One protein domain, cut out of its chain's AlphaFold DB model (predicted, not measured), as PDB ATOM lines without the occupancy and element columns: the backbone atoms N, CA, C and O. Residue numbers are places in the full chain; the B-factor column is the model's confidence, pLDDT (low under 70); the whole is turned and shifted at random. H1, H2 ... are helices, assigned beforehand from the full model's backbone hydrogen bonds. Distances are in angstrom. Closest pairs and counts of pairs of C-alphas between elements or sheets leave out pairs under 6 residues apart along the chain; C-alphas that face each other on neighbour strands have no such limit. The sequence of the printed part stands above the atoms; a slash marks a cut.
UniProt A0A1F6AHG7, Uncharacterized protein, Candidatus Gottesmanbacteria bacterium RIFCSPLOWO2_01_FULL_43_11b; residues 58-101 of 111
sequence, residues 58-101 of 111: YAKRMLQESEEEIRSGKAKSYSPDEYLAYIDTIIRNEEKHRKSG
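What this domain is: This is residues 58 to 101 of the 111 residues of an uncharacterized protein of Candidatus Gottesmanbacteria bacterium RIFCSPLOWO2_01_FULL_43_11b (UniProt A0A1F6AHG7). One long helix, H2, and a shorter one, H1, spread apart as an open V, the stretch between them, residues 72 to 79, spanning the bottom of the V. The helices have no contact with each other, and the space between them is empty. The printed part has 44 residues with two named helices, H1 then H2, and no named strand; its class is all helix. It is only just extended, close to loose, with a radius of gyration of the C-alphas of 14.4 A and spans of 37 by 26 by 17 A.

Where its parts are: H2, residues 80 to 100, measures 30.6 A from C-alpha 80 at (20.035, 42.784, -48.139) to C-alpha 100 at (40.277, 53.197, -27.629). H1, residues 58 to 71, measures 20.1 A and begins with C-alpha 58 at (24.255, 26.213, -27.425).

How they stand to each other: H2 and H1 are apart, with no C-alpha of the one within 8 A of the other. A short link of 8 residues joins them. Residues 87 to 101, of which 87 to 100 belong to H2, stand free, and so do residues 58 to 65 of H1. In H1 and H2 every O i to N i+4 pair is within hydrogen-bond range.

The domain as a whole: The two C-alphas farthest apart, those of Arg 71 and Lys 99, are 38.0 A apart. The printed part has no cut. Its mean pLDDT is 86.5, and residues 97 to 101 are under 70.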
ATOM      1  N   TYR A  58      24.148  24.886 -26.826       89.06
ATOM      2  CA  TYR A  58      24.255  26.213 -27.425       89.06
ATOM      3  C   TYR A  58      23.231  26.424 -28.547       89.06
ATOM      4  O   TYR A  58      22.462  27.377 -28.493       89.06
ATOM      5  N   ALA A  59      23.152  25.509 -29.518       89.75
ATOM      6  CA  ALA A  59      22.190  25.611 -30.613       89.75
ATOM      7  C   ALA A  59      20.732  25.576 -30.116       89.75
ATOM      8  O   ALA A  59      19.904  26.331 -30.616       89.75
ATOM      9  N   LYS A  60      20.425  24.761 -29.092       93.06
ATOM     10  CA  LYS A  60      19.096  24.742 -28.451       93.06
ATOM     11  C   LYS A  60      18.742  26.106 -27.845       93.06
ATOM     12  O   LYS A  60      17.636  26.582 -28.073       93.06
ATOM     13  N   ARG A  61      19.676  26.748 -27.132       94.62
ATOM     14  CA  ARG A  61      19.471  28.093 -26.558       94.62
ATOM     15  C   ARG A  61      19.261  29.156 -27.632       94.62
ATOM     16  O   ARG A  61      18.298  29.900 -27.543       94.62
ATOM     17  N   MET A  62      20.096  29.170 -28.674       94.62
ATOM     18  CA  MET A  62      19.968  30.139 -29.771       94.62
ATOM     19  C   MET A  62      18.600  30.058 -30.464       94.62
ATOM     20  O   MET A  62      18.020  31.083 -30.813       94.62
ATOM     21  N   LEU A  63      18.066  28.845 -30.652       93.69
ATOM     22  CA  LEU A  63      16.724  28.662 -31.211       93.69
ATOM     23  C   LEU A  63      15.634  29.181 -30.265       93.69
ATOM     24  O   LEU A  63      14.735  29.880 -30.720       93.69
ATOM     25  N   GLN A  64      15.735  28.896 -28.962       94.19
ATOM     26  CA  GLN A  64      14.784  29.402 -27.963       94.19
ATOM     27  C   GLN A  64      14.776  30.935 -27.900       94.19
ATOM     28  O   GLN A  64      13.709  31.541 -27.942       94.19
ATOM     29  N   GLU A  65      15.954  31.559 -27.861       93.94
ATOM     30  CA  GLU A  65      16.101  33.020 -27.879       93.94
ATOM     31  C   GLU A  65      15.472  33.619 -29.146       93.94
ATOM     32  O   GLU A  65      14.683  34.560 -29.070       93.94
ATOM     33  N   SER A  66      15.741  33.020 -30.311       93.06
ATOM     34  CA  SER A  66      15.158  33.465 -31.579       93.06
ATOM     35  C   SER A  66      13.626  33.353 -31.595       93.06
ATOM     36  O   SER A  66      12.942  34.286 -32.022       93.06
ATOM     37  N   GLU A  67      13.062  32.254 -31.086       93.94
ATOM     38  CA  GLU A  67      11.608  32.079 -30.969       93.94
ATOM     39  C   GLU A  67      10.964  33.129 -30.048       93.94
ATOM     40  O   GLU A  67       9.878  33.639 -30.343       93.94
ATOM     41  N   GLU A  68      11.623  33.477 -28.941       94.31
ATOM     42  CA  GLU A  68      11.162  34.513 -28.014       94.31
ATOM     43  C   GLU A  68      11.221  35.916 -28.628       94.31
ATOM     44  O   GLU A  68      10.287  36.707 -28.457       94.31
ATOM     45  N   GLU A  69      12.273  36.235 -29.383       93.25
ATOM     46  CA  GLU A  69      12.394  37.508 -30.099       93.25
ATOM     47  C   GLU A  69      11.303  37.677 -31.158       93.25
ATOM     48  O   GLU A  69      10.703  38.752 -31.260       93.25
ATOM     49  N   ILE A  70      10.993  36.609 -31.900       90.75
ATOM     50  CA  ILE A  70       9.891  36.602 -32.869       90.75
ATOM     51  C   ILE A  70       8.558  36.812 -32.146       90.75
ATOM     52  O   ILE A  70       7.792  37.704 -32.512       90.75
ATOM     53  N   ARG A  71       8.291  36.044 -31.081       93.06
ATOM     54  CA  ARG A  71       7.026  36.122 -30.330       93.06
ATOM     55  C   ARG A  71       6.817  37.483 -29.665       93.06
ATOM     56  O   ARG A  71       5.689  37.955 -29.580       93.06
ATOM     57  N   SER A  72       7.891  38.102 -29.186       94.06
ATOM     58  CA  SER A  72       7.852  39.413 -28.528       94.06
ATOM     59  C   SER A  72       7.897  40.599 -29.499       94.06
ATOM     60  O   SER A  72       7.879  41.742 -29.045       94.06
ATOM     61  N   GLY A  73       7.962  40.352 -30.814       89.81
ATOM     62  CA  GLY A  73       8.053  41.401 -31.836       89.81
ATOM     63  C   GLY A  73       9.385  42.159 -31.834       89.81
ATOM     64  O   GLY A  73       9.483  43.235 -32.417       89.81
ATOM     65  N   LYS A  74      10.410  41.619 -31.162       88.06
ATOM     66  CA  LYS A  74      11.767  42.185 -31.108       88.06
ATOM     67  C   LYS A  74      12.642  41.723 -32.271       88.06
ATOM     68  O   LYS A  74      13.705  42.303 -32.489       88.06
ATOM     69  N   ALA A  75      12.199  40.701 -33.004       87.00
ATOM     70  CA  ALA A  75      12.878  40.217 -34.194       87.00
ATOM     71  C   ALA A  75      13.012  41.341 -35.229       87.00
ATOM     72  O   ALA A  75      12.033  41.976 -35.627       87.00
ATOM     73  N   LYS A  76      14.245  41.579 -35.670       85.31
ATOM     74  CA  LYS A  76      14.554  42.569 -36.700       85.31
ATOM     75  C   LYS A  76      14.607  41.880 -38.054       85.31
ATOM     76  O   LYS A  76      15.254  40.848 -38.202       85.31
ATOM     77  N   SER A  77      13.947  42.474 -39.037       85.31
ATOM     78  CA  SER A  77      14.063  42.080 -40.437       85.31
ATOM     79  C   SER A  77      14.824  43.167 -41.182       85.31
ATOM     80  O   SER A  77      14.638  44.349 -40.899       85.31
ATOM     81  N   TYR A  78      15.690  42.760 -42.102       87.88
ATOM     82  CA  TYR A  78      16.503  43.659 -42.909       87.88
ATOM     83  C   TYR A  78      16.377  43.249 -44.373       87.88
ATOM     84  O   TYR A  78      16.391  42.053 -44.685       87.88
ATOM     85  N   SER A  79      16.309  44.223 -45.280       93.50
ATOM     86  CA  SER A  79      16.654  43.975 -46.682       93.50
ATOM     87  C   SER A  79      18.159  43.676 -46.822       93.50
ATOM     88  O   SER A  79      18.935  43.995 -45.913       93.50
ATOM     89  N   PRO A  80      18.615  43.073 -47.939       92.19
ATOM     90  CA  PRO A  80      20.035  42.784 -48.139       92.19
ATOM     91  C   PRO A  80      20.942  44.013 -47.963       92.19
ATOM     92  O   PRO A  80      21.958  43.924 -47.276       92.19
ATOM     93  N   ASP A  81      20.544  45.166 -48.507       93.75
ATOM     94  CA  ASP A  81      21.334  46.401 -48.435       93.75
ATOM     95  C   ASP A  81      21.379  46.973 -47.008       93.75
ATOM     96  O   ASP A  81      22.438  47.378 -46.521       93.75
ATOM     97  N   GLU A  82      20.250  46.947 -46.294       92.69
ATOM     98  CA  GLU A  82      20.178  47.378 -44.892       92.69
ATOM     99  C   GLU A  82      20.998  46.471 -43.974       92.69
ATOM    100  O   GLU A  82      21.650  46.956 -43.045       92.69
ATOM    101  N   TYR A  83      20.997  45.161 -44.238       91.56
ATOM    102  CA  TYR A  83      21.788  44.204 -43.475       91.56
ATOM    103  C   TYR A  83      23.285  44.466 -43.649       91.56
ATOM    104  O   TYR A  83      24.012  44.534 -42.659       91.56
ATOM    105  N   LEU A  84      23.745  44.682 -44.886       93.94
ATOM    106  CA  LEU A  84      25.146  45.016 -45.154       93.94
ATOM    107  C   LEU A  84      25.556  46.318 -44.457       93.94
ATOM    108  O   LEU A  84      26.574  46.347 -43.765       93.94
ATOM    109  N   ALA A  85      24.723  47.359 -44.541       92.75
ATOM    110  CA  ALA A  85      24.974  48.614 -43.839       92.75
ATOM    111  C   ALA A  85      25.042  48.418 -42.313       92.75
ATOM    112  O   ALA A  85      25.916  48.986 -41.653       92.75
ATOM    113  N   TYR A  86      24.160  47.591 -41.742       90.12
ATOM    114  CA  TYR A  86      24.171  47.251 -40.321       90.12
ATOM    115  C   TYR A  86      25.461  46.525 -39.911       90.12
ATOM    116  O   TYR A  86      26.111  46.940 -38.948       90.12
ATOM    117  N   ILE A  87      25.890  45.510 -40.665       92.06
ATOM    118  CA  ILE A  87      27.154  44.808 -40.404       92.06
ATOM    119  C   ILE A  87      28.347  45.774 -40.488       92.06
ATOM    120  O   ILE A  87      29.187  45.781 -39.586       92.06
ATOM    121  N   ASP A  88      28.375  46.680 -41.470       93.69
ATOM    122  CA  ASP A  88      29.412  47.714 -41.572       93.69
ATOM    123  C   ASP A  88      29.436  48.653 -40.359       93.69
ATOM    124  O   ASP A  88      30.495  49.170 -39.985       93.69
ATOM    125  N   THR A  89      28.286  48.931 -39.734       91.12
ATOM    126  CA  THR A  89      28.264  49.710 -38.483       91.12
ATOM    127  C   THR A  89      28.860  48.936 -37.315       91.12
ATOM    128  O   THR A  89      29.617  49.523 -36.540       91.12
ATOM    129  N   ILE A  90      28.580  47.633 -37.208       90.81
ATOM    130  CA  ILE A  90      29.134  46.778 -36.152       90.81
ATOM    131  C   ILE A  90      30.656  46.714 -36.284       90.81
ATOM    132  O   ILE A  90      31.357  47.023 -35.322       90.81
ATOM    133  N   ILE A  91      31.162  46.422 -37.487       91.38
ATOM    134  CA  ILE A  91      32.603  46.330 -37.761       91.38
ATOM    135  C   ILE A  91      33.302  47.644 -37.384       91.38
ATOM    136  O   ILE A  91      34.273  47.647 -36.625       91.38
ATOM    137  N   ARG A  92      32.777  48.791 -37.839       89.25
ATOM    138  CA  ARG A  92      33.355  50.113 -37.529       89.25
ATOM    139  C   ARG A  92      33.359  50.427 -36.033       89.25
ATOM    140  O   ARG A  92      34.277  51.096 -35.553       89.25
ATOM    141  N   ASN A  93      32.345  49.984 -35.296       84.56
ATOM    142  CA  ASN A  93      32.262  50.207 -33.856       84.56
ATOM    143  C   ASN A  93      33.255  49.318 -33.092       84.56
ATOM    144  O   ASN A  93      33.957  49.824 -32.215       84.56
ATOM    145  N   GLU A  94      33.410  48.047 -33.470       79.88
ATOM    146  CA  GLU A  94      34.433  47.164 -32.892       79.88
ATOM    147  C   GLU A  94      35.856  47.686 -33.138       79.88
ATOM    148  O   GLU A  94      36.694  47.695 -32.230       79.88
ATOM    149  N   GLU A  95      36.135  48.212 -34.334       77.50
ATOM    150  CA  GLU A  95      37.435  48.816 -34.638       77.50
ATOM    151  C   GLU A  95      37.735  50.054 -33.786       77.50
ATOM    152  O   GLU A  95      38.881  50.253 -33.363       77.50
ATOM    153  N   LYS A  96      36.718  50.877 -33.502       70.81
ATOM    154  CA  LYS A  96      36.845  52.028 -32.597       70.81
ATOM    155  C   LYS A  96      37.130  51.578 -31.168       70.81
ATOM    156  O   LYS A  96      38.056  52.115 -30.561       70.81
ATOM    157  N   HIS A  97      36.424  50.560 -30.671       60.19
ATOM    158  CA  HIS A  97      36.659  49.996 -29.338       60.19
ATOM    159  C   HIS A  97      38.068  49.398 -29.194       60.19
ATOM    160  O   HIS A  97      38.730  49.609 -28.172       60.19
ATOM    161  N   ARG A  98      38.581  48.744 -30.245       61.12
ATOM    162  CA  ARG A  98      39.962  48.232 -30.293       61.12
ATOM    163  C   ARG A  98      41.010  49.351 -30.264       61.12
ATOM    164  O   ARG A  98      42.048  49.193 -29.625       61.12
ATOM    165  N   LYS A  99      40.750  50.490 -30.917       58.78
ATOM    166  CA  LYS A  99      41.656  51.657 -30.907       58.78
ATOM    167  C   LYS A  99      41.591  52.454 -29.596       58.78
ATOM    168  O   LYS A  99      42.626  52.946 -29.154       58.78
ATOM    169  N   SER A 100      40.433  52.529 -28.934       55.81
ATOM    170  CA  SER A 100      40.277  53.197 -27.629       55.81
ATOM    171  C   SER A 100      40.782  52.372 -26.435       55.81
ATOM    172  O   SER A 100      41.089  52.938 -25.390       55.81
ATOM    173  N   GLY A 101      40.907  51.047 -26.576       49.50
ATOM    174  CA  GLY A 101      41.423  50.149 -25.531       49.50
ATOM    175  C   GLY A 101      42.953  50.103 -25.394       49.50
ATOM    176  O   GLY A 101      43.462  49.447 -24.491       49.50
TER     177      GLY A 101